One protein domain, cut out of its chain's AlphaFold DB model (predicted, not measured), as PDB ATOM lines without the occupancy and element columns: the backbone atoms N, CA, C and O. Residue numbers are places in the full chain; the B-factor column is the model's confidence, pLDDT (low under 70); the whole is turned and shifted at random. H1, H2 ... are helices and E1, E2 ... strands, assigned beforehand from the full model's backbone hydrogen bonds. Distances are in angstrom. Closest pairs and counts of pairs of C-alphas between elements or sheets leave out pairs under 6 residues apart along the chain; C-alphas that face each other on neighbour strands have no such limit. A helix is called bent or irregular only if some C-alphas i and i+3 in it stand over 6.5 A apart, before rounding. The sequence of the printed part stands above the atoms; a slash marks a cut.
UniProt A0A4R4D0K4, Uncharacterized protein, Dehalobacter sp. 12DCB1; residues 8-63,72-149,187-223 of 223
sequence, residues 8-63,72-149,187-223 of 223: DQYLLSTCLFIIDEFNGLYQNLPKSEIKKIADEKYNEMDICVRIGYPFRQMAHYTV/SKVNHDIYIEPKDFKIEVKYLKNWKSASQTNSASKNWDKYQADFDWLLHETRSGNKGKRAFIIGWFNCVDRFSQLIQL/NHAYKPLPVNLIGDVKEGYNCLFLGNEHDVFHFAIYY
ATOM      1  N   ASP A   8      35.880  44.884  51.915       94.62
ATOM      2  CA  ASP A   8      35.006  44.752  53.082       94.62
ATOM      3  C   ASP A   8      35.206  45.865  54.110       94.62
ATOM      4  O   ASP A   8      34.236  46.312  54.711       94.62
ATOM      5  N   GLN A   9      36.426  46.385  54.265       94.06
ATOM      6  CA  GLN A   9      36.706  47.462  55.218       94.06
ATOM      7  C   GLN A   9      36.001  48.769  54.826       94.06
ATOM      8  O   GLN A   9      35.469  49.471  55.686       94.06
ATOM      9  N   TYR A  10      35.940  49.080  53.527       95.75
ATOM     10  CA  TYR A  10      35.199  50.244  53.023       95.75
ATOM     11  C   TYR A  10      33.689  50.010  53.086       95.75
ATOM     12  O   TYR A  10      32.927  50.901  53.471       95.75
ATOM     13  N   LEU A  11      33.254  48.805  52.709       97.44
ATOM     14  CA  LEU A  11      31.840  48.449  52.661       97.44
ATOM     15  C   LEU A  11      31.212  48.375  54.049       97.44
ATOM     16  O   LEU A  11      30.089  48.833  54.207       97.44
ATOM     17  N   LEU A  12      31.938  47.884  55.056       97.31
ATOM     18  CA  LEU A  12      31.477  47.844  56.440       97.31
ATOM     19  C   LEU A  12      31.045  49.234  56.908       97.31
ATOM     20  O   LEU A  12      29.886  49.429  57.263       97.31
ATOM     21  N   SER A  13      31.948  50.215  56.852       95.62
ATOM     22  CA  SER A  13      31.623  51.578  57.284       95.62
ATOM     23  C   SER A  13      30.499  52.186  56.444       95.62
ATOM     24  O   SER A  13      29.611  52.831  56.993       95.62
ATOM     25  N   THR A  14      30.510  51.951  55.130       97.69
ATOM     26  CA  THR A  14      29.485  52.474  54.217       97.69
ATOM     27  C   THR A  14      28.097  51.933  54.552       97.69
ATOM     28  O   THR A  14      27.149  52.701  54.689       97.69
ATOM     29  N   CYS A  15      27.971  50.618  54.721       98.50
ATOM     30  CA  CYS A  15      26.711  49.967  55.051       98.50
ATOM     31  C   CYS A  15      26.193  50.386  56.430       98.50
ATOM     32  O   CYS A  15      24.992  50.597  56.558       98.50
ATOM     33  N   LEU A  16      27.069  50.575  57.425       98.38
ATOM     34  CA  LEU A  16      26.669  51.082  58.744       98.38
ATOM     35  C   LEU A  16      26.067  52.491  58.658       98.38
ATOM     36  O   LEU A  16      24.982  52.713  59.183       98.38
ATOM     37  N   PHE A  17      26.689  53.412  57.913       98.38
ATOM     38  CA  PHE A  17      26.120  54.753  57.724       98.38
ATOM     39  C   PHE A  17      24.764  54.737  57.008       98.38
ATOM     40  O   PHE A  17      23.905  55.561  57.307       98.38
ATOM     41  N   ILE A  18      24.552  53.806  56.073       98.62
ATOM     42  CA  ILE A  18      23.256  53.647  55.395       98.62
ATOM     43  C   ILE A  18      22.195  53.099  56.360       98.62
ATOM     44  O   ILE A  18      21.045  53.536  56.316       98.62
ATOM     45  N   ILE A  19      22.563  52.157  57.236       98.69
ATOM     46  CA  ILE A  19      21.669  51.665  58.292       98.69
ATOM     47  C   ILE A  19      21.270  52.827  59.213       98.69
ATOM     48  O   ILE A  19      20.077  53.046  59.416       98.69
ATOM     49  N   ASP A  20      22.232  53.628  59.675       98.50
ATOM     50  CA  ASP A  20      21.972  54.798  60.523       98.50
ATOM     51  C   ASP A  20      21.090  55.849  59.828       98.50
ATOM     52  O   ASP A  20      20.178  56.400  60.447       98.50
ATOM     53  N   GLU A  21      21.306  56.100  58.529       98.25
ATOM     54  CA  GLU A  21      20.447  56.972  57.716       98.25
ATOM     55  C   GLU A  21      18.992  56.477  57.747       98.25
ATOM     56  O   GLU A  21      18.074  57.241  58.055       98.25
ATOM     57  N   PHE A  22      18.757  55.195  57.452       98.56
ATOM     58  CA  PHE A  22      17.404  54.639  57.425       98.56
ATOM     59  C   PHE A  22      16.767  54.531  58.810       98.56
ATOM     60  O   PHE A  22      15.561  54.770  58.929       98.56
ATOM     61  N   ASN A  23      17.551  54.246  59.848       98.56
ATOM     62  CA  ASN A  23      17.105  54.313  61.237       98.56
ATOM     63  C   ASN A  23      16.612  55.727  61.567       98.56
ATOM     64  O   ASN A  23      15.470  55.897  61.997       98.56
ATOM     65  N   GLY A  24      17.411  56.757  61.274       98.19
ATOM     66  CA  GLY A  24      17.037  58.154  61.507       98.19
ATOM     67  C   GLY A  24      15.766  58.579  60.767       98.19
ATOM     68  O   GLY A  24      14.968  59.349  61.303       98.19
ATOM     69  N   LEU A  25      15.542  58.051  59.562       97.88
ATOM     70  CA  LEU A  25      14.357  58.360  58.759       97.88
ATOM     71  C   LEU A  25      13.090  57.624  59.220       97.88
ATOM     72  O   LEU A  25      12.002  58.195  59.119       97.88
ATOM     73  N   TYR A  26      13.197  56.367  59.668       98.31
ATOM     74  CA  TYR A  26      12.037  55.467  59.725       98.31
ATOM     75  C   TYR A  26      11.885  54.631  61.005       98.31
ATOM     76  O   TYR A  26      10.885  53.928  61.115       98.31
ATOM     77  N   GLN A  27      12.798  54.698  61.985       95.81
ATOM     78  CA  GLN A  27      12.761  53.832  63.186       95.81
ATOM     79  C   GLN A  27      11.450  53.900  63.989       95.81
ATOM     80  O   GLN A  27      11.068  52.935  64.641       95.81
ATOM     81  N   ASN A  28      10.751  55.038  63.932       95.88
ATOM     82  CA  ASN A  28       9.512  55.268  64.677       95.88
ATOM     83  C   ASN A  28       8.250  54.871  63.893       95.88
ATOM     84  O   ASN A  28       7.139  55.075  64.382       95.88
ATOM     85  N   LEU A  29       8.399  54.351  62.673       97.62
ATOM     86  CA  LEU A  29       7.275  53.920  61.852       97.62
ATOM     87  C   LEU A  29       6.916  52.458  62.137       97.62
ATOM     88  O   LEU A  29       7.795  51.630  62.389       97.62
ATOM     89  N   PRO A  30       5.629  52.086  62.048       96.56
ATOM     90  CA  PRO A  30       5.235  50.689  62.154       96.56
ATOM     91  C   PRO A  30       5.792  49.874  60.975       96.56
ATOM     92  O   PRO A  30       5.876  50.359  59.845       96.56
ATOM     93  N   LYS A  31       6.100  48.589  61.207       94.81
ATOM     94  CA  LYS A  31       6.651  47.685  60.174       94.81
ATOM     95  C   LYS A  31       5.833  47.659  58.878       94.81
ATOM     96  O   LYS A  31       6.411  47.528  57.803       94.81
ATOM     97  N   SER A  32       4.509  47.803  58.958       95.44
ATOM     98  CA  SER A  32       3.623  47.873  57.788       95.44
ATOM     99  C   SER A  32       3.906  49.088  56.896       95.44
ATOM    100  O   SER A  32       3.905  48.960  55.671       95.44
ATOM    101  N   GLU A  33       4.192  50.249  57.484       97.31
ATOM    102  CA  GLU A  33       4.570  51.458  56.749       97.31
ATOM    103  C   GLU A  33       5.986  51.352  56.190       97.31
ATOM    104  O   GLU A  33       6.198  51.657  55.016       97.31
ATOM    105  N   ILE A  34       6.933  50.826  56.977       97.69
ATOM    106  CA  ILE A  34       8.298  50.555  56.500       97.69
ATOM    107  C   ILE A  34       8.252  49.597  55.304       97.69
ATOM    108  O   ILE A  34       8.933  49.826  54.310       97.69
ATOM    109  N   LYS A  35       7.397  48.569  55.344       96.12
ATOM    110  CA  LYS A  35       7.217  47.642  54.220       96.12
ATOM    111  C   LYS A  35       6.707  48.354  52.969       96.12
ATOM    112  O   LYS A  35       7.224  48.112  51.882       96.12
ATOM    113  N   LYS A  36       5.728  49.251  53.107       95.75
ATOM    114  CA  LYS A  36       5.232  50.047  51.977       95.75
ATOM    115  C   LYS A  36       6.346  50.908  51.375       95.75
ATOM    116  O   LYS A  36       6.528  50.916  50.160       95.75
ATOM    117  N   ILE A  37       7.131  51.572  52.222       96.75
ATOM    118  CA  ILE A  37       8.299  52.360  51.810       96.75
ATOM    119  C   ILE A  37       9.317  51.477  51.075       96.75
ATOM    120  O   ILE A  37       9.764  51.837  49.986       96.75
ATOM    121  N   ALA A  38       9.648  50.313  51.633       96.19
ATOM    122  CA  ALA A  38      10.597  49.371  51.055       96.19
ATOM    123  C   ALA A  38      10.162  48.899  49.659       96.19
ATOM    124  O   ALA A  38      10.966  48.886  48.720       96.19
ATOM    125  N   ASP A  39       8.888  48.538  49.507       93.38
ATOM    126  CA  ASP A  39       8.369  47.976  48.264       93.38
ATOM    127  C   ASP A  39       8.200  49.043  47.162       93.38
ATOM    128  O   ASP A  39       8.475  48.770  45.987       93.38
ATOM    129  N   GLU A  40       7.780  50.260  47.526       93.75
ATOM    130  CA  GLU A  40       7.321  51.288  46.577       93.75
ATOM    131  C   GLU A  40       8.322  52.425  46.338       93.75
ATOM    132  O   GLU A  40       8.436  52.894  45.207       93.75
ATOM    133  N   LYS A  41       9.046  52.880  47.371       95.88
ATOM    134  CA  LYS A  41       9.890  54.088  47.290       95.88
ATOM    135  C   LYS A  41      11.293  53.805  46.763       95.88
ATOM    136  O   LYS A  41      11.844  54.643  46.059       95.88
ATOM    137  N   TYR A  42      11.860  52.653  47.113       95.38
ATOM    138  CA  TYR A  42      13.252  52.319  46.811       95.38
ATOM    139  C   TYR A  42      13.380  51.253  45.720       95.38
ATOM    140  O   TYR A  42      12.563  50.330  45.581       95.38
ATOM    141  N   ASN A  43      14.453  51.363  44.944       93.50
ATOM    142  CA  ASN A  43      14.902  50.378  43.972       93.50
ATOM    143  C   ASN A  43      16.397  50.045  44.166       93.50
ATOM    144  O   ASN A  43      17.074  50.603  45.024       93.50
ATOM    145  N   GLU A  44      16.904  49.093  43.378       93.62
ATOM    146  CA  GLU A  44      18.292  48.613  43.474       93.62
ATOM    147  C   GLU A  44      19.317  49.731  43.226       93.62
ATOM    148  O   GLU A  44      20.283  49.833  43.973       93.62
ATOM    149  N   MET A  45      19.057  50.637  42.273       94.00
ATOM    150  CA  MET A  45      19.940  51.767  41.968       94.00
ATOM    151  C   MET A  45      20.053  52.753  43.136       94.00
ATOM    152  O   MET A  45      21.142  53.264  43.390       94.00
ATOM    153  N   ASP A  46      18.977  52.988  43.894       96.06
ATOM    154  CA  ASP A  46      19.028  53.858  45.081       96.06
ATOM    155  C   ASP A  46      20.010  53.329  46.138       96.06
ATOM    156  O   ASP A  46      20.698  54.109  46.806       96.06
ATOM    157  N   ILE A  47      20.084  51.998  46.270       97.25
ATOM    158  CA  ILE A  47      21.020  51.308  47.161       97.25
ATOM    159  C   ILE A  47      22.429  51.302  46.554       97.25
ATOM    160  O   ILE A  47      23.386  51.618  47.259       97.25
ATOM    161  N   CYS A  48      22.571  51.035  45.248       96.25
ATOM    162  CA  CYS A  48      23.858  51.100  44.548       96.25
ATOM    163  C   CYS A  48      24.519  52.470  44.711       96.25
ATOM    164  O   CYS A  48      25.688  52.555  45.080       96.25
ATOM    165  N   VAL A  49      23.770  53.554  44.481       96.12
ATOM    166  CA  VAL A  49      24.283  54.921  44.617       96.12
ATOM    167  C   VAL A  49      24.774  55.166  46.038       96.12
ATOM    168  O   VAL A  49      25.887  55.660  46.192       96.12
ATOM    169  N   ARG A  50      24.013  54.758  47.061       97.56
ATOM    170  CA  ARG A  50      24.412  54.885  48.473       97.56
ATOM    171  C   ARG A  50      25.703  54.142  48.793       97.56
ATOM    172  O   ARG A  50      26.588  54.721  49.413       97.56
ATOM    173  N   ILE A  51      25.835  52.902  48.324       97.88
ATOM    174  CA  ILE A  51      27.044  52.089  48.517       97.88
ATOM    175  C   ILE A  51      28.247  52.704  47.786       97.88
ATOM    176  O   ILE A  51      29.356  52.724  48.312       97.88
ATOM    177  N   GLY A  52      28.052  53.219  46.571       96.69
ATOM    178  CA  GLY A  52      29.132  53.822  45.785       96.69
ATOM    179  C   GLY A  52      29.519  55.236  46.237       96.69
ATOM    180  O   GLY A  52      30.637  55.679  45.978       96.69
ATOM    181  N   TYR A  53      28.626  55.945  46.933       96.06
ATOM    182  CA  TYR A  53      28.775  57.368  47.249       96.06
ATOM    183  C   TYR A  53      30.085  57.730  47.972       96.06
ATOM    184  O   TYR A  53      30.707  58.726  47.584       96.06
ATOM    185  N   PRO A  54      30.578  56.953  48.960       95.75
ATOM    186  CA  PRO A  54      31.841  57.260  49.635       95.75
ATOM    187  C   PRO A  54      33.067  57.242  48.714       95.75
ATOM    188  O   PRO A  54      34.041  57.939  48.991       95.75
ATOM    189  N   PHE A  55      33.014  56.509  47.598       95.12
ATOM    190  CA  PHE A  55      34.091  56.462  46.604       95.12
ATOM    191  C   PHE A  55      34.074  57.662  45.642       95.12
ATOM    192  O   PHE A  55      35.036  57.875  44.904       95.12
ATOM    193  N   ARG A  56      33.021  58.495  45.680       94.38
ATOM    194  CA  ARG A  56      32.912  59.755  44.927       94.38
ATOM    195  C   ARG A  56      33.176  59.538  43.432       94.38
ATOM    196  O   ARG A  56      32.567  58.680  42.810       94.38
ATOM    197  N   GLN A  57      34.094  60.315  42.862       93.44
ATOM    198  CA  GLN A  57      34.450  60.278  41.444       93.44
ATOM    199  C   GLN A  57      35.175  58.988  41.033       93.44
ATOM    200  O   GLN A  57      35.378  58.773  39.847       93.44
ATOM    201  N   MET A  58      35.565  58.133  41.988       94.62
ATOM    202  CA  MET A  58      36.171  56.835  41.687       94.62
ATOM    203  C   MET A  58      35.128  55.757  41.371       94.62
ATOM    204  O   MET A  58      35.510  54.701  40.879       94.62
ATOM    205  N   ALA A  59      33.848  55.973  41.698       95.31
ATOM    206  CA  ALA A  59      32.788  55.005  41.440       95.31
ATOM    207  C   ALA A  59      32.200  55.179  40.034       95.31
ATOM    208  O   ALA A  59      31.614  56.212  39.709       95.31
ATOM    209  N   HIS A  60      32.288  54.120  39.237       94.06
ATOM    210  CA  HIS A  60      31.606  53.987  37.957       94.06
ATOM    211  C   HIS A  60      30.404  53.058  38.120       94.06
ATOM    212  O   HIS A  60      30.560  51.916  38.549       94.06
ATOM    213  N   TYR A  61      29.215  53.550  37.778       92.31
ATOM    214  CA  TYR A  61      27.967  52.799  37.896       92.31
ATOM    215  C   TYR A  61      27.578  52.198  36.546       92.31
ATOM    216  O   TYR A  61      27.493  52.907  35.546       92.31
ATOM    217  N   THR A  62      27.324  50.896  36.532       85.81
ATOM    218  CA  THR A  62      26.988  50.098  35.336       85.81
ATOM    219  C   THR A  62      25.536  49.612  35.344       85.81
ATOM    220  O   THR A  62      25.067  49.004  34.379       85.81
ATOM    221  N   VAL A  63      24.798  49.926  36.414       65.25
ATOM    222  CA  VAL A  63      23.376  49.611  36.584       65.25
ATOM    223  C   VAL A  63      22.571  50.174  35.409       65.25
ATOM    224  O   VAL A  63      22.491  51.385  35.212       65.25
ATOM    225  N   SER A  72      28.474  40.219  26.479       47.59
ATOM    226  CA  SER A  72      29.149  40.040  27.773       47.59
ATOM    227  C   SER A  72      28.407  40.786  28.878       47.59
ATOM    228  O   SER A  72      28.344  42.011  28.888       47.59
ATOM    229  N   LYS A  73      27.790  40.031  29.801       55.16
ATOM    230  CA  LYS A  73      27.196  40.583  31.026       55.16
ATOM    231  C   LYS A  73      28.319  41.287  31.795       55.16
ATOM    232  O   LYS A  73      29.312  40.651  32.148       55.16
ATOM    233  N   VAL A  74      28.173  42.586  32.041       62.81
ATOM    234  CA  VAL A  74      29.029  43.292  32.997       62.81
ATOM    235  C   VAL A  74      28.629  42.782  34.379       62.81
ATOM    236  O   VAL A  74      27.532  43.057  34.848       62.81
ATOM    237  N   ASN A  75      29.471  41.943  34.985       70.81
ATOM    238  CA  ASN A  75      29.204  41.335  36.292       70.81
ATOM    239  C   ASN A  75      29.681  42.267  37.415       70.81
ATOM    240  O   ASN A  75      30.713  42.004  38.034       70.81
ATOM    241  N   HIS A  76      29.045  43.429  37.531       87.00
ATOM    242  CA  HIS A  76      29.101  44.349  38.671       87.00
ATOM    243  C   HIS A  76      28.170  45.528  38.399       87.00
ATOM    244  O   HIS A  76      27.979  45.910  37.243       87.00
ATOM    245  N   ASP A  77      27.693  46.152  39.471       93.12
ATOM    246  CA  ASP A  77      26.907  47.387  39.464       93.12
ATOM    247  C   ASP A  77      27.769  48.630  39.729       93.12
ATOM    248  O   ASP A  77      27.431  49.735  39.295       93.12
ATOM    249  N   ILE A  78      28.879  48.453  40.456       95.75
ATOM    250  CA  ILE A  78      29.818  49.515  40.828       95.75
ATOM    251  C   ILE A  78      31.247  49.034  40.569       95.75
ATOM    252  O   ILE A  78      31.650  47.965  41.036       95.75
ATOM    253  N   TYR A  79      32.030  49.849  39.868       95.88
ATOM    254  CA  TYR A  79      33.458  49.637  39.653       95.88
ATOM    255  C   TYR A  79      34.273  50.807  40.196       95.88
ATOM    256  O   TYR A  79      34.010  51.961  39.868       95.88
ATOM    257  N   ILE A  80      35.274  50.502  41.022       96.25
ATOM    258  CA  ILE A  80      36.222  51.469  41.571       96.25
ATOM    259  C   ILE A  80      37.589  51.161  40.971       96.25
ATOM    260  O   ILE A  80      38.390  50.420  41.548       96.25
ATOM    261  N   GLU A  81      37.834  51.720  39.788       92.75
ATOM    262  CA  GLU A  81      38.984  51.393  38.938       92.75
ATOM    263  C   GLU A  81      40.339  51.526  39.647       92.75
ATOM    264  O   GLU A  81      41.097  50.554  39.628       92.75
ATOM    265  N   PRO A  82      40.648  52.621  40.374       93.19
ATOM    266  CA  PRO A  82      41.971  52.775  40.985       93.19
ATOM    267  C   PRO A  82      42.275  51.746  42.084       93.19
ATOM    268  O   PRO A  82      43.429  51.591  42.481       93.19
ATOM    269  N   LYS A  83      41.249  51.066  42.613       93.56
ATOM    270  CA  LYS A  83      41.387  49.999  43.616       93.56
ATOM    271  C   LYS A  83      41.138  48.606  43.038       93.56
ATOM    272  O   LYS A  83      41.324  47.628  43.757       93.56
ATOM    273  N   ASP A  84      40.731  48.516  41.768       94.88
ATOM    274  CA  ASP A  84      40.223  47.292  41.149       94.88
ATOM    275  C   ASP A  84      39.150  46.640  42.038       94.88
ATOM    276  O   ASP A  84      39.206  45.450  42.326       94.88
ATOM    277  N   PHE A  85      38.183  47.421  42.531       96.69
ATOM    278  CA  PHE A  85      37.043  46.876  43.275       96.69
ATOM    279  C   PHE A  85      35.819  46.769  42.378       96.69
ATOM    280  O   PHE A  85      35.442  47.747  41.737       96.69
ATOM    281  N   LYS A  86      35.174  45.601  42.368       96.69
ATOM    282  CA  LYS A  86      33.903  45.375  41.667       96.69
ATOM    283  C   LYS A  86      32.852  44.915  42.663       96.69
ATOM    284  O   LYS A  86      33.099  43.973  43.416       96.69
ATOM    285  N   ILE A  87      31.707  45.583  42.663       97.50
ATOM    286  CA  ILE A  87      30.621  45.336  43.609       97.50
ATOM    287  C   ILE A  87      29.351  45.049  42.815       97.50
ATOM    288  O   ILE A  87      28.915  45.883  42.024       97.50
ATOM    289  N   GLU A  88      28.761  43.884  43.046       96.81
ATOM    290  CA  GLU A  88      27.389  43.564  42.650       96.81
ATOM    291  C   GLU A  88      26.459  43.867  43.829       96.81
ATOM    292  O   GLU A  88      26.783  43.552  44.978       96.81
ATOM    293  N   VAL A  89      25.303  44.469  43.570       96.75
ATOM    294  CA  VAL A  89      24.336  44.859  44.595       96.75
ATOM    295  C   VAL A  89      22.980  44.243  44.271       96.75
ATOM    296  O   VAL A  89      22.497  44.264  43.142       96.75
ATOM    297  N   LYS A  90      22.308  43.698  45.282       95.81
ATOM    298  CA  LYS A  90      20.917  43.253  45.175       95.81
ATOM    299  C   LYS A  90      20.097  43.850  46.300       95.81
ATOM    300  O   LYS A  90      20.402  43.688  47.479       95.81
ATOM    301  N   TYR A  91      19.014  44.513  45.919       96.69
ATOM    302  CA  TYR A  91      18.027  45.005  46.868       96.69
ATOM    303  C   TYR A  91      16.868  44.012  46.970       96.69
ATOM    304  O   TYR A  91      16.197  43.728  45.968       96.69
ATOM    305  N   LEU A  92      16.633  43.467  48.168       96.75
ATOM    306  CA  LEU A  92      15.493  42.589  48.409       96.75
ATOM    307  C   LEU A  92      14.278  43.406  48.831       96.75
ATOM    308  O   LEU A  92      14.313  44.169  49.793       96.75
ATOM    309  N   LYS A  93      13.175  43.163  48.132       93.94
ATOM    310  CA  LYS A  93      11.845  43.659  48.470       93.94
ATOM    311  C   LYS A  93      10.789  42.710  47.934       93.94
ATOM    312  O   LYS A  93      11.104  41.813  47.141       93.94
ATOM    313  N   ASN A  94       9.537  42.936  48.316       93.00
ATOM    314  CA  ASN A  94       8.440  42.223  47.698       93.00
ATOM    315  C   ASN A  94       7.926  42.969  46.463       93.00
ATOM    316  O   ASN A  94       7.599  44.152  46.498       93.00
ATOM    317  N   TRP A  95       7.824  42.242  45.357       88.12
ATOM    318  CA  TRP A  95       7.260  42.725  44.104       88.12
ATOM    319  C   TRP A  95       5.774  42.392  44.019       88.12
ATOM    320  O   TRP A  95       5.285  41.476  44.693       88.12
ATOM    321  N   LYS A  96       5.064  43.106  43.141       86.50
ATOM    322  CA  LYS A  96       3.679  42.778  42.802       86.50
ATOM    323  C   LYS A  96       3.601  41.347  42.276       86.50
ATOM    324  O   LYS A  96       4.258  40.989  41.302       86.50
ATOM    325  N   SER A  97       2.793  40.538  42.941       83.94
ATOM    326  CA  SER A  97       2.422  39.201  42.495       83.94
ATOM    327  C   SER A  97       1.339  39.271  41.414       83.94
ATOM    328  O   SER A  97       0.782  40.335  41.132       83.94
ATOM    329  N   ALA A  98       0.986  38.119  40.837       80.19
ATOM    330  CA  ALA A  98      -0.130  38.019  39.893       80.19
ATOM    331  C   ALA A  98      -1.466  38.507  40.494       80.19
ATOM    332  O   ALA A  98      -2.313  39.018  39.769       80.19
ATOM    333  N   SER A  99      -1.630  38.418  41.821       78.25
ATOM    334  CA  SER A  99      -2.793  38.932  42.552       78.25
ATOM    335  C   SER A  99      -2.662  40.403  42.974       78.25
ATOM    336  O   SER A  99      -3.405  40.860  43.835       78.25
ATOM    337  N   GLN A 100      -1.718  41.154  42.389       80.44
ATOM    338  CA  GLN A 100      -1.471  42.585  42.636       80.44
ATOM    339  C   GLN A 100      -1.056  42.945  44.073       80.44
ATOM    340  O   GLN A 100      -0.977  44.121  44.422       80.44
ATOM    341  N   THR A 101      -0.726  41.950  44.897       80.12
ATOM    342  CA  THR A 101      -0.189  42.143  46.252       80.12
ATOM    343  C   THR A 101       1.341  42.104  46.241       80.12
ATOM    344  O   THR A 101       1.924  41.299  45.512       80.12
ATOM    345  N   ASN A 102       2.013  42.932  47.049       81.31
ATOM    346  CA  ASN A 102       3.479  42.925  47.171       81.31
ATOM    347  C   ASN A 102       3.954  41.743  48.034       81.31
ATOM    348  O   ASN A 102       4.256  41.892  49.223       81.31
ATOM    349  N   SER A 103       3.998  40.558  47.425       82.56
ATOM    350  CA  SER A 103       4.367  39.288  48.066       82.56
ATOM    351  C   SER A 103       5.345  38.436  47.250       82.56
ATOM    352  O   SER A 103       5.871  37.452  47.767       82.56
ATOM    353  N   ALA A 104       5.631  38.800  45.995       83.00
ATOM    354  CA  ALA A 104       6.561  38.055  45.153       83.00
ATOM    355  C   ALA A 104       8.022  38.397  45.484       83.00
ATOM    356  O   ALA A 104       8.336  39.522  45.862       83.00
ATOM    357  N   SER A 105       8.932  37.444  45.298       87.25
ATOM    358  CA  SER A 105      10.385  37.636  45.390       87.25
ATOM    359  C   SER A 105      11.052  37.272  44.060       87.25
ATOM    360  O   SER A 105      10.473  36.541  43.254       87.25
ATOM    361  N   LYS A 106      12.261  37.793  43.801       88.19
ATOM    362  CA  LYS A 106      13.036  37.392  42.613       88.19
ATOM    363  C   LYS A 106      13.370  35.893  42.690       88.19
ATOM    364  O   LYS A 106      13.558  35.343  43.777       88.19
ATOM    365  N   ASN A 107      13.484  35.259  41.526       89.50
ATOM    366  CA  ASN A 107      13.846  33.845  41.427       89.50
ATOM    367  C   ASN A 107      15.248  33.577  41.978       89.50
ATOM    368  O   ASN A 107      16.164  34.374  41.761       89.50
ATOM    369  N   TRP A 108      15.407  32.421  42.631       92.81
ATOM    370  CA  TRP A 108      16.678  31.972  43.204       92.81
ATOM    371  C   TRP A 108      17.849  32.039  42.211       92.81
ATOM    372  O   TRP A 108      18.903  32.559  42.565       92.81
ATOM    373  N   ASP A 109      17.641  31.616  40.963       90.94
ATOM    374  CA  ASP A 109      18.691  31.535  39.936       90.94
ATOM    375  C   ASP A 109      19.398  32.871  39.671       90.94
ATOM    376  O   ASP A 109      20.554  32.893  39.254       90.94
ATOM    377  N   LYS A 110      18.721  34.001  39.919       89.25
ATOM    378  CA  LYS A 110      19.342  35.325  39.804       89.25
ATOM    379  C   LYS A 110      20.405  35.526  40.881       89.25
ATOM    380  O   LYS A 110      21.518  35.891  40.543       89.25
ATOM    381  N   TYR A 111      20.079  35.213  42.134       92.94
ATOM    382  CA  TYR A 111      21.031  35.285  43.244       92.94
ATOM    383  C   TYR A 111      22.141  34.247  43.101       92.94
ATOM    384  O   TYR A 111      23.298  34.548  43.368       92.94
ATOM    385  N   GLN A 112      21.799  33.038  42.647       93.06
ATOM    386  CA  GLN A 112      22.785  31.989  42.419       93.06
ATOM    387  C   GLN A 112      23.841  32.419  41.396       93.06
ATOM    388  O   GLN A 112      25.023  32.251  41.661       93.06
ATOM    389  N   ALA A 113      23.441  33.043  40.284       91.88
ATOM    390  CA  ALA A 113      24.392  33.533  39.288       91.88
ATOM    391  C   ALA A 113      25.381  34.569  39.855       91.88
ATOM    392  O   ALA A 113      26.547  34.582  39.459       91.88
ATOM    393  N   ASP A 114      24.933  35.427  40.775       93.56
ATOM    394  CA  ASP A 114      25.786  36.444  41.398       93.56
ATOM    395  C   ASP A 114      26.722  35.821  42.457       93.56
ATOM    396  O   ASP A 114      27.899  36.180  42.540       93.56
ATOM    397  N   PHE A 115      26.258  34.809  43.201       94.19
ATOM    398  CA  PHE A 115      27.118  34.006  44.080       94.19
ATOM    399  C   PHE A 115      28.164  33.187  43.309       94.19
ATOM    400  O   PHE A 115      29.324  33.136  43.719       94.19
ATOM    401  N   ASP A 116      27.773  32.567  42.194       92.44
ATOM    402  CA  ASP A 116      28.665  31.789  41.330       92.44
ATOM    403  C   ASP A 116      29.749  32.688  40.718       92.44
ATOM    404  O   ASP A 116      30.922  32.311  40.671       92.44
ATOM    405  N   TRP A 117      29.379  33.910  40.311       93.50
ATOM    406  CA  TRP A 117      30.333  34.930  39.875       93.50
ATOM    407  C   TRP A 117      31.354  35.261  40.971       93.50
ATOM    408  O   TRP A 117      32.559  35.214  40.712       93.50
ATOM    409  N   LEU A 118      30.900  35.543  42.198       93.88
ATOM    410  CA  LEU A 118      31.802  35.866  43.305       93.88
ATOM    411  C   LEU A 118      32.749  34.699  43.626       93.88
ATOM    412  O   LEU A 118      33.947  34.912  43.835       93.88
ATOM    413  N   LEU A 119      32.239  33.465  43.628       92.25
ATOM    414  CA  LEU A 119      33.048  32.267  43.854       92.25
ATOM    415  C   LEU A 119      34.133  32.112  42.781       92.25
ATOM    416  O   LEU A 119      35.297  31.871  43.105       92.25
ATOM    417  N   HIS A 120      33.762  32.278  41.510       91.81
ATOM    418  CA  HIS A 120      34.693  32.210  40.387       91.81
ATOM    419  C   HIS A 120      35.792  33.274  40.490       91.81
ATOM    420  O   HIS A 120      36.974  32.966  40.327       91.81
ATOM    421  N   GLU A 121      35.430  34.520  40.794       92.88
ATOM    422  CA  GLU A 121      36.408  35.595  40.953       92.88
ATOM    423  C   GLU A 121      37.346  35.359  42.143       92.88
ATOM    424  O   GLU A 121      38.547  35.611  42.045       92.88
ATOM    425  N   THR A 122      36.813  34.845  43.254       91.25
ATOM    426  CA  THR A 122      37.594  34.515  44.453       91.25
ATOM    427  C   THR A 122      38.665  33.475  44.130       91.25
ATOM    428  O   THR A 122      39.838  33.694  44.431       91.25
ATOM    429  N   ARG A 123      38.282  32.393  43.436       90.12
ATOM    430  CA  ARG A 123      39.196  31.337  42.959       90.12
ATOM    431  C   ARG A 123      40.196  31.825  41.916       90.12
ATOM    432  O   ARG A 123      41.294  31.296  41.804       90.12
ATOM    433  N   SER A 124      39.827  32.860  41.169       91.69
ATOM    434  CA  SER A 124      40.692  33.505  40.177       91.69
ATOM    435  C   SER A 124      41.677  34.508  40.802       91.69
ATOM    436  O   SER A 124      42.348  35.239  40.079       91.69
ATOM    437  N   GLY A 125      41.767  34.570  42.137       91.75
ATOM    438  CA  GLY A 125      42.714  35.418  42.864       91.75
ATOM    439  C   GLY A 125      42.232  36.845  43.143       91.75
ATOM    440  O   GLY A 125      43.018  37.667  43.609       91.75
ATOM    441  N   ASN A 126      40.948  37.150  42.920       92.94
ATOM    442  CA  ASN A 126      40.367  38.476  43.178       92.94
ATOM    443  C   ASN A 126      39.706  38.595  44.565       92.94
ATOM    444  O   ASN A 126      38.904  39.502  44.803       92.94
ATOM    445  N   LYS A 127      40.040  37.696  45.499       91.56
ATOM    446  CA  LYS A 127      39.548  37.747  46.883       91.56
ATOM    447  C   LYS A 127      39.879  39.093  47.539       91.56
ATOM    448  O   LYS A 127      40.987  39.606  47.384       91.56
ATOM    449  N   GLY A 128      38.917  39.677  48.255       92.44
ATOM    450  CA  GLY A 128      39.070  40.998  48.881       92.44
ATOM    451  C   GLY A 128      39.006  42.186  47.909       92.44
ATOM    452  O   GLY A 128      39.159  43.327  48.345       92.44
ATOM    453  N   LYS A 129      38.759  41.940  46.614       95.19
ATOM    454  CA  LYS A 129      38.537  42.959  45.571       95.19
ATOM    455  C   LYS A 129      37.171  42.854  44.891       95.19
ATOM    456  O   LYS A 129      36.831  43.666  44.028       95.19
ATOM    457  N   ARG A 130      36.402  41.821  45.209       96.06
ATOM    458  CA  ARG A 130      35.053  41.606  44.692       96.06
ATOM    459  C   ARG A 130      34.112  41.540  45.867       96.06
ATOM    460  O   ARG A 130      34.477  40.982  46.895       96.06
ATOM    461  N   ALA A 131      32.931  42.110  45.705       97.38
ATOM    462  CA  ALA A 131      31.879  41.937  46.677       97.38
ATOM    463  C   ALA A 131      30.543  41.704  45.995       97.38
ATOM    464  O   ALA A 131      30.242  42.298  44.960       97.38
ATOM    465  N   PHE A 132      29.729  40.870  46.622       97.44
ATOM    466  CA  PHE A 132      28.303  40.808  46.368       97.44
ATOM    467  C   PHE A 132      27.586  41.297  47.626       97.44
ATOM    468  O   PHE A 132      27.843  40.799  48.718       97.44
ATOM    469  N   ILE A 133      26.732  42.309  47.504       98.00
ATOM    470  CA  ILE A 133      26.044  42.930  48.635       98.00
ATOM    471  C   ILE A 133      24.547  42.746  48.469       98.00
ATOM    472  O   ILE A 133      23.974  43.088  47.438       98.00
ATOM    473  N   ILE A 134      23.901  42.268  49.523       98.31
ATOM    474  CA  ILE A 134      22.452  42.168  49.601       98.31
ATOM    475  C   ILE A 134      21.966  43.141  50.673       98.31
ATOM    476  O   ILE A 134      22.424  43.066  51.808       98.31
ATOM    477  N   GLY A 135      21.049  44.042  50.324       98.44
ATOM    478  CA  GLY A 135      20.429  44.992  51.253       98.44
ATOM    479  C   GLY A 135      18.912  44.828  51.302       98.44
ATOM    480  O   GLY A 135      18.296  44.544  50.272       98.44
ATOM    481  N   TRP A 136      18.298  44.986  52.476       98.38
ATOM    482  CA  TRP A 136      16.842  44.907  52.635       98.38
ATOM    483  C   TRP A 136      16.336  45.632  53.883       98.38
ATOM    484  O   TRP A 136      17.041  45.744  54.882       98.38
ATOM    485  N   PHE A 137      15.077  46.072  53.849       98.38
ATOM    486  CA  PHE A 137      14.406  46.602  55.035       98.38
ATOM    487  C   PHE A 137      13.993  45.470  55.990       98.38
ATOM    488  O   PHE A 137      13.435  44.451  55.572       98.38
ATOM    489  N   ASN A 138      14.185  45.679  57.292       97.31
ATOM    490  CA  ASN A 138      13.750  44.803  58.382       97.31
ATOM    491  C   ASN A 138      12.243  44.967  58.684       97.31
ATOM    492  O   ASN A 138      11.798  45.218  59.804       97.31
ATOM    493  N   CYS A 139      11.424  44.867  57.640       95.62
ATOM    494  CA  CYS A 139       9.983  45.123  57.686       95.62
ATOM    495  C   CYS A 139       9.129  43.859  57.506       95.62
ATOM    496  O   CYS A 139       7.905  43.941  57.421       95.62
ATOM    497  N   VAL A 140       9.770  42.695  57.410       93.19
ATOM    498  CA  VAL A 140       9.124  41.380  57.318       93.19
ATOM    499  C   VAL A 140       9.492  40.543  58.537       93.19
ATOM    500  O   VAL A 140      10.546  40.745  59.138       93.19
ATOM    501  N   ASP A 141       8.649  39.579  58.893       89.56
ATOM    502  CA  ASP A 141       8.906  38.715  60.049       89.56
ATOM    503  C   ASP A 141       9.995  37.680  59.760       89.56
ATOM    504  O   ASP A 141      10.681  37.207  60.664       89.56
ATOM    505  N   ARG A 142      10.141  37.294  58.487       91.25
ATOM    506  CA  ARG A 142      11.042  36.226  58.058       91.25
ATOM    507  C   ARG A 142      11.789  36.611  56.799       91.25
ATOM    508  O   ARG A 142      11.187  37.006  55.803       91.25
ATOM    509  N   PHE A 143      13.094  36.358  56.793       94.50
ATOM    510  CA  PHE A 143      13.938  36.567  55.614       94.50
ATOM    511  C   PHE A 143      13.450  35.778  54.387       94.50
ATOM    512  O   PHE A 143      13.497  36.271  53.263       94.50
ATOM    513  N   SER A 144      12.868  34.591  54.593       92.69
ATOM    514  CA  SER A 144      12.282  33.773  53.522       92.69
ATOM    515  C   SER A 144      11.099  34.430  52.795       92.69
ATOM    516  O   SER A 144      10.665  33.924  51.764       92.69
ATOM    517  N   GLN A 145      10.539  35.528  53.319       92.94
ATOM    518  CA  GLN A 145       9.535  36.327  52.608       92.94
ATOM    519  C   GLN A 145      10.165  37.195  51.513       92.94
ATOM    520  O   GLN A 145       9.468  37.598  50.588       92.94
ATOM    521  N   LEU A 146      11.467  37.472  51.594       94.25
ATOM    522  CA  LEU A 146      12.207  38.307  50.646       94.25
ATOM    523  C   LEU A 146      12.993  37.480  49.619       94.25
ATOM    524  O   LEU A 146      13.302  37.977  48.536       94.25
ATOM    525  N   ILE A 147      13.286  36.213  49.926       94.00
ATOM    526  CA  ILE A 147      14.103  35.330  49.086       94.00
ATOM    527  C   ILE A 147      13.634  33.864  49.126       94.00
ATOM    528  O   ILE A 147      13.159  33.355  50.140       94.00
ATOM    529  N   GLN A 148      13.769  33.158  47.999       92.69
ATOM    530  CA  GLN A 148      13.260  31.795  47.803       92.69
ATOM    531  C   GLN A 148      14.173  30.708  48.401       92.69
ATOM    532  O   GLN A 148      14.929  30.055  47.680       92.69
ATOM    533  N   LEU A 149      14.056  30.447  49.706       94.06
ATOM    534  CA  LEU A 149      14.882  29.452  50.422       94.06
ATOM    535  C   LEU A 149      14.305  28.025  50.459       94.06
ATOM    536  O   LEU A 149      14.920  27.133  51.035       94.06
ATOM    537  N   ASN A 187      23.702  37.235  66.935       96.06
ATOM    538  CA  ASN A 187      25.017  37.005  67.557       96.06
ATOM    539  C   ASN A 187      26.155  36.857  66.530       96.06
ATOM    540  O   ASN A 187      27.338  37.003  66.872       96.06
ATOM    541  N   HIS A 188      25.794  36.540  65.283       94.88
ATOM    542  CA  HIS A 188      26.689  36.474  64.135       94.88
ATOM    543  C   HIS A 188      26.837  37.819  63.403       94.88
ATOM    544  O   HIS A 188      27.654  37.915  62.489       94.88
ATOM    545  N   ALA A 189      26.079  38.854  63.781       96.56
ATOM    546  CA  ALA A 189      26.213  40.176  63.181       96.56
ATOM    547  C   ALA A 189      27.603  40.772  63.456       96.56
ATOM    548  O   ALA A 189      28.233  40.493  64.481       96.56
ATOM    549  N   TYR A 190      28.080  41.595  62.522       96.00
ATOM    550  CA  TYR A 190      29.352  42.326  62.578       96.00
ATOM    551  C   TYR A 190      30.608  41.443  62.656       96.00
ATOM    552  O   TYR A 190      31.698  41.937  62.940       96.00
ATOM    553  N   LYS A 191      30.478  40.141  62.380       95.38
ATOM    554  CA  LYS A 191      31.588  39.182  62.356       95.38
ATOM    555  C   LYS A 191      31.674  38.519  60.981       95.38
ATOM    556  O   LYS A 191      30.636  38.137  60.444       95.38
ATOM    557  N   PRO A 192      32.879  38.343  60.412       95.50
ATOM    558  CA  PRO A 192      33.047  37.536  59.212       95.50
ATOM    559  C   PRO A 192      32.640  36.082  59.477       95.50
ATOM    560  O   PRO A 192      33.159  35.441  60.392       95.50
ATOM    561  N   LEU A 193      31.724  35.563  58.666       95.12
ATOM    562  CA  LEU A 193      31.244  34.187  58.712       95.12
ATOM    563  C   LEU A 193      31.683  33.463  57.438       95.12
ATOM    564  O   LEU A 193      31.398  33.956  56.345       95.12
ATOM    565  N   PRO A 194      32.326  32.293  57.525       93.06
ATOM    566  CA  PRO A 194      32.644  31.523  56.332       93.06
ATOM    567  C   PRO A 194      31.359  31.030  55.654       93.06
ATOM    568  O   PRO A 194      30.445  30.528  56.313       93.06
ATOM    569  N   VAL A 195      31.295  31.145  54.327       92.12
ATOM    570  CA  VAL A 195      30.211  30.565  53.524       92.12
ATOM    571  C   VAL A 195      30.626  29.153  53.110       92.12
ATOM    572  O   VAL A 195      31.470  28.965  52.237       92.12
ATOM    573  N   ASN A 196      30.036  28.151  53.764       85.88
ATOM    574  CA  ASN A 196      30.386  26.741  53.578       85.88
ATOM    575  C   ASN A 196      29.402  26.064  52.620       85.88
ATOM    576  O   ASN A 196      28.370  25.533  53.040       85.88
ATOM    577  N   LEU A 197      29.709  26.100  51.326       85.50
ATOM    578  CA  LEU A 197      28.879  25.463  50.306       85.50
ATOM    579  C   LEU A 197      28.984  23.934  50.385       85.50
ATOM    580  O   LEU A 197      30.047  23.366  50.634       85.50
ATOM    581  N   ILE A 198      27.861  23.248  50.165       82.25
ATOM    582  CA  ILE A 198      27.809  21.783  50.216       82.25
ATOM    583  C   ILE A 198      28.640  21.212  49.063       82.25
ATOM    584  O   ILE A 198      28.340  21.470  47.899       82.25
ATOM    585  N   GLY A 199      29.637  20.389  49.394       73.88
ATOM    586  CA  GLY A 199      30.509  19.728  48.418       73.88
ATOM    587  C   GLY A 199      31.742  20.536  48.004       73.88
ATOM    588  O   GLY A 199      32.501  20.059  47.164       73.88
ATOM    589  N   ASP A 200      31.973  21.711  48.596       66.25
ATOM    590  CA  ASP A 200      33.102  22.588  48.277       66.25
ATOM    591  C   ASP A 200      34.029  22.746  49.493       66.25
ATOM    592  O   ASP A 200      33.547  22.980  50.599       66.25
ATOM    593  N   VAL A 201      35.346  22.552  49.333       55.75
ATOM    594  CA  VAL A 201      36.223  22.272  50.499       55.75
ATOM    595  C   VAL A 201      37.490  23.131  50.588       55.75
ATOM    596  O   VAL A 201      38.256  22.938  51.524       55.75
ATOM    597  N   LYS A 202      37.787  24.065  49.672       58.31
ATOM    598  CA  LYS A 202      39.139  24.681  49.694       58.31
ATOM    599  C   LYS A 202      39.242  26.198  49.601       58.31
ATOM    600  O   LYS A 202      40.130  26.747  50.242       58.31
ATOM    601  N   GLU A 203      38.353  26.894  48.897       63.72
ATOM    602  CA  GLU A 203      38.483  28.349  48.712       63.72
ATOM    603  C   GLU A 203      37.107  29.017  48.668       63.72
ATOM    604  O   GLU A 203      36.447  29.041  47.632       63.72
ATOM    605  N   GLY A 204      36.667  29.523  49.822       76.94
ATOM    606  CA  GLY A 204      35.404  30.245  49.976       76.94
ATOM    607  C   GLY A 204      35.587  31.750  50.179       76.94
ATOM    608  O   GLY A 204      36.687  32.245  50.472       76.94
ATOM    609  N   TYR A 205      34.477  32.468  50.055       89.06
ATOM    610  CA  TYR A 205      34.316  33.860  50.470       89.06
ATOM    611  C   TYR A 205      33.654  33.924  51.854       89.06
ATOM    612  O   TYR A 205      33.075  32.946  52.342       89.06
ATOM    613  N   ASN A 206      33.767  35.077  52.503       94.69
ATOM    614  CA  ASN A 206      33.107  35.330  53.779       94.69
ATOM    615  C   ASN A 206      31.785  36.062  53.558       94.69
ATOM    616  O   ASN A 206      31.591  36.708  52.536       94.69
ATOM    617  N   CYS A 207      30.890  35.971  54.536       97.12
ATOM    618  CA  CYS A 207      29.688  36.776  54.665       97.12
ATOM    619  C   CYS A 207      29.791  37.624  55.935       97.12
ATOM    620  O   CYS A 207      30.061  37.097  57.013       97.12
ATOM    621  N   LEU A 208      29.544  38.922  55.823       97.88
ATOM    622  CA  LEU A 208      29.411  39.841  56.943       97.88
ATOM    623  C   LEU A 208      27.965  40.333  56.996       97.88
ATOM    624  O   LEU A 208      27.532  41.103  56.138       97.88
ATOM    625  N   PHE A 209      27.216  39.861  57.989       98.25
ATOM    626  CA  PHE A 209      25.855  40.319  58.255       98.25
ATOM    627  C   PHE A 209      25.892  41.578  59.125       98.25
ATOM    628  O   PHE A 209      26.550  41.588  60.164       98.25
ATOM    629  N   LEU A 210      25.200  42.632  58.700       98.50
ATOM    630  CA  LEU A 210      25.141  43.926  59.371       98.50
ATOM    631  C   LEU A 210      23.690  44.266  59.685       98.50
ATOM    632  O   LEU A 210      22.849  44.301  58.782       98.50
ATOM    633  N   GLY A 211      23.426  44.520  60.959       97.06
ATOM    634  CA  GLY A 211      22.096  44.801  61.466       97.06
ATOM    635  C   GLY A 211      21.833  44.141  62.815       97.06
ATOM    636  O   GLY A 211      22.446  43.130  63.173       97.06
ATOM    637  N   ASN A 212      20.897  44.712  63.554       96.88
ATOM    638  CA  ASN A 212      20.313  44.167  64.768       96.88
ATOM    639  C   ASN A 212      18.778  44.191  64.685       96.88
ATOM    640  O   ASN A 212      18.198  44.753  63.762       96.88
ATOM    641  N   GLU A 213      18.103  43.584  65.657       95.69
ATOM    642  CA  GLU A 213      16.643  43.436  65.633       95.69
ATOM    643  C   GLU A 213      15.853  44.752  65.574       95.69
ATOM    644  O   GLU A 213      14.707  44.746  65.113       95.69
ATOM    645  N   HIS A 214      16.459  45.860  66.005       96.19
ATOM    646  CA  HIS A 214      15.875  47.197  66.009       96.19
ATOM    647  C   HIS A 214      16.272  48.045  64.798       96.19
ATOM    648  O   HIS A 214      15.684  49.107  64.599       96.19
ATOM    649  N   ASP A 215      17.225  47.592  63.979       97.94
ATOM    650  CA  ASP A 215      17.594  48.319  62.770       97.94
ATOM    651  C   ASP A 215      16.481  48.219  61.726       97.94
ATOM    652  O   ASP A 215      15.866  47.172  61.521       97.94
ATOM    653  N   VAL A 216      16.241  49.324  61.026       98.00
ATOM    654  CA  VAL A 216      15.270  49.448  59.931       98.00
ATOM    655  C   VAL A 216      15.759  48.736  58.675       98.00
ATOM    656  O   VAL A 216      14.950  48.307  57.848       98.00
ATOM    657  N   PHE A 217      17.073  48.618  58.505       98.56
ATOM    658  CA  PHE A 217      17.701  48.092  57.304       98.56
ATOM    659  C   PHE A 217      18.847  47.156  57.669       98.56
ATOM    660  O   PHE A 217      19.558  47.381  58.643       98.56
ATOM    661  N   HIS A 218      19.036  46.117  56.869       98.69
ATOM    662  CA  HIS A 218      20.093  45.132  57.036       98.69
ATOM    663  C   HIS A 218      20.922  45.003  55.763       98.69
ATOM    664  O   HIS A 218      20.426  45.210  54.650       98.69
ATOM    665  N   PHE A 219      22.171  44.575  55.934       98.75
ATOM    666  CA  PHE A 219      23.038  44.160  54.840       98.75
ATOM    667  C   PHE A 219      23.638  42.775  55.085       98.75
ATOM    668  O   PHE A 219      23.919  42.386  56.215       98.75
ATOM    669  N   ALA A 220      23.912  42.058  54.002       98.44
ATOM    670  CA  ALA A 220      24.843  40.942  53.962       98.44
ATOM    671  C   ALA A 220      25.898  41.236  52.890       98.44
ATOM    672  O   ALA A 220      25.554  41.432  51.723       98.44
ATOM    673  N   ILE A 221      27.168  41.294  53.287       98.44
ATOM    674  CA  ILE A 221      28.305  41.575  52.402       98.44
ATOM    675  C   ILE A 221      29.087  40.283  52.195       98.44
ATOM    676  O   ILE A 221      29.576  39.703  53.160       98.44
ATOM    677  N   TYR A 222      29.236  39.853  50.950       97.69
ATOM    678  CA  TYR A 222      29.991  38.665  50.564       97.69
ATOM    679  C   TYR A 222      31.279  39.066  49.841       97.69
ATOM    680  O   TYR A 222      31.185  39.885  48.929       97.69
ATOM    681  N   TYR A 223      32.449  38.537  50.229       95.06
ATOM    682  CA  TYR A 223      33.764  39.007  49.742       95.06
ATOM    683  C   TYR A 223      34.940  38.021  49.906       95.06
ATOM    684  O   TYR A 223      34.871  37.123  50.784       95.06
TER     685      TYR A 223
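AT A GLANCE: This is residues 8 to 63, 72 to 149 and 187 to 223 of the 223 residues of an uncharacterized protein of Dehalobacter sp. 12DCB1 (UniProt A0A4R4D0K4). A twisted sheet of seven strands forms the middle layer of three, with H1 and H3 over one face and H4 over the other. H2 grazes the sheet at the end of E5, and little E4 lies outside the sheet, beyond the end of E3. The 171 printed residues include four named helices and eight named strands, in the order H1 H2 H3 E1 E2 E3 E4 H4 E5 E6 E7 E8; the class is mixed. The sheet, in the order E1 E2 E3 E5 E8 E7 E6, is mixed: E3 and E5 are parallel, the other neighbours antiparallel. The whole is compact, with a radius of gyration of the C-alphas of 16.0 A, and rounded, spanning 44 by 38 by 37 A.

HOW THE PARTS SIT: H1, residues 8 to 26, is on the sheet at a height of 8.8 A, over E5, residues 130 to 137, and E8, residues 217 to 222. It runs along the strands, at 5 degrees to E8 on the local plane; their closest C-alphas, Ile 19 and Phe 217, are 5.4 A apart. H2, residues 31 to 40, only grazes the sheet with residues 31 to 39; its closest C-alphas to E5 are Ala 38 and Phe 137, 6.2 A. H3, residues 44 to 58, is on the same face as H1. H1 touches H3 with residues 11 to 18 alone, closest at the C-alphas of Thr 14 and Ile 51, 6.2 A, at a steep tilt of 52 degrees, opposite ways. E1, residues 59 to 61, is antiparallel to E2, residues 78 to 80, with N 60 and O 79 at 2.8 A, within hydrogen-bond range. E2 forms a hairpin with E3, residues 85 to 92, with N 80 and O 85 at 2.9 A. E3 is parallel to E5, with N 90 and O 133 at 2.8 A. E4, residues 102 to 104, pairs with no named strand; residues 95 to 96 pair with it, antiparallel. H4, residues 108 to 126, is on the opposite face from H1, over E5 at a height of 9.3 A; their closest C-alphas are Leu 118 and Arg 130, 6.7 A. E5 and E8 are antiparallel, with N 134 and O 220 at 2.9 A. E6, residues 192 to 194, E7, residues 206 to 210, and E8 form a meander, each strand the antiparallel neighbour of the one before, with N 193 and O 207 at 2.8 A and N 208 and O 221 at 2.8 A. Every O i to N i+4 pair is within hydrogen-bond range in H2, against 14 of 15 in H1, 6 of 11 in H3 and 14 of 15 in H4.

IN THESE COORDINATES: H1 begins at C-alpha 8 (35.006, 44.752, 53.082) and is 26.2 A long; H3 is 19.8 A, H4 24.6 A, E3 22.6 A and E5 23.6 A. H3 and H4 are irregular: C-alphas 54 and 57 are 9.1 A apart, and C-alphas 123 and 126 are 7.2 A apart. E8, 16.9 A, ends at C-alpha 222 (29.991, 38.665, 50.564).

THE WHOLE: The C-alphas farthest apart, of Pro 82 and Ser 99, are 46.9 A apart. Residues 64 to 71 and 150 to 186 are not printed; the C-alpha gaps are 14.2 A and 21.3 A. Of the links printed whole, E6 to E7 is long. Residues 63, 72 to 74 and 200 to 203 have pLDDT under 70; the mean of the printed part is 92.2.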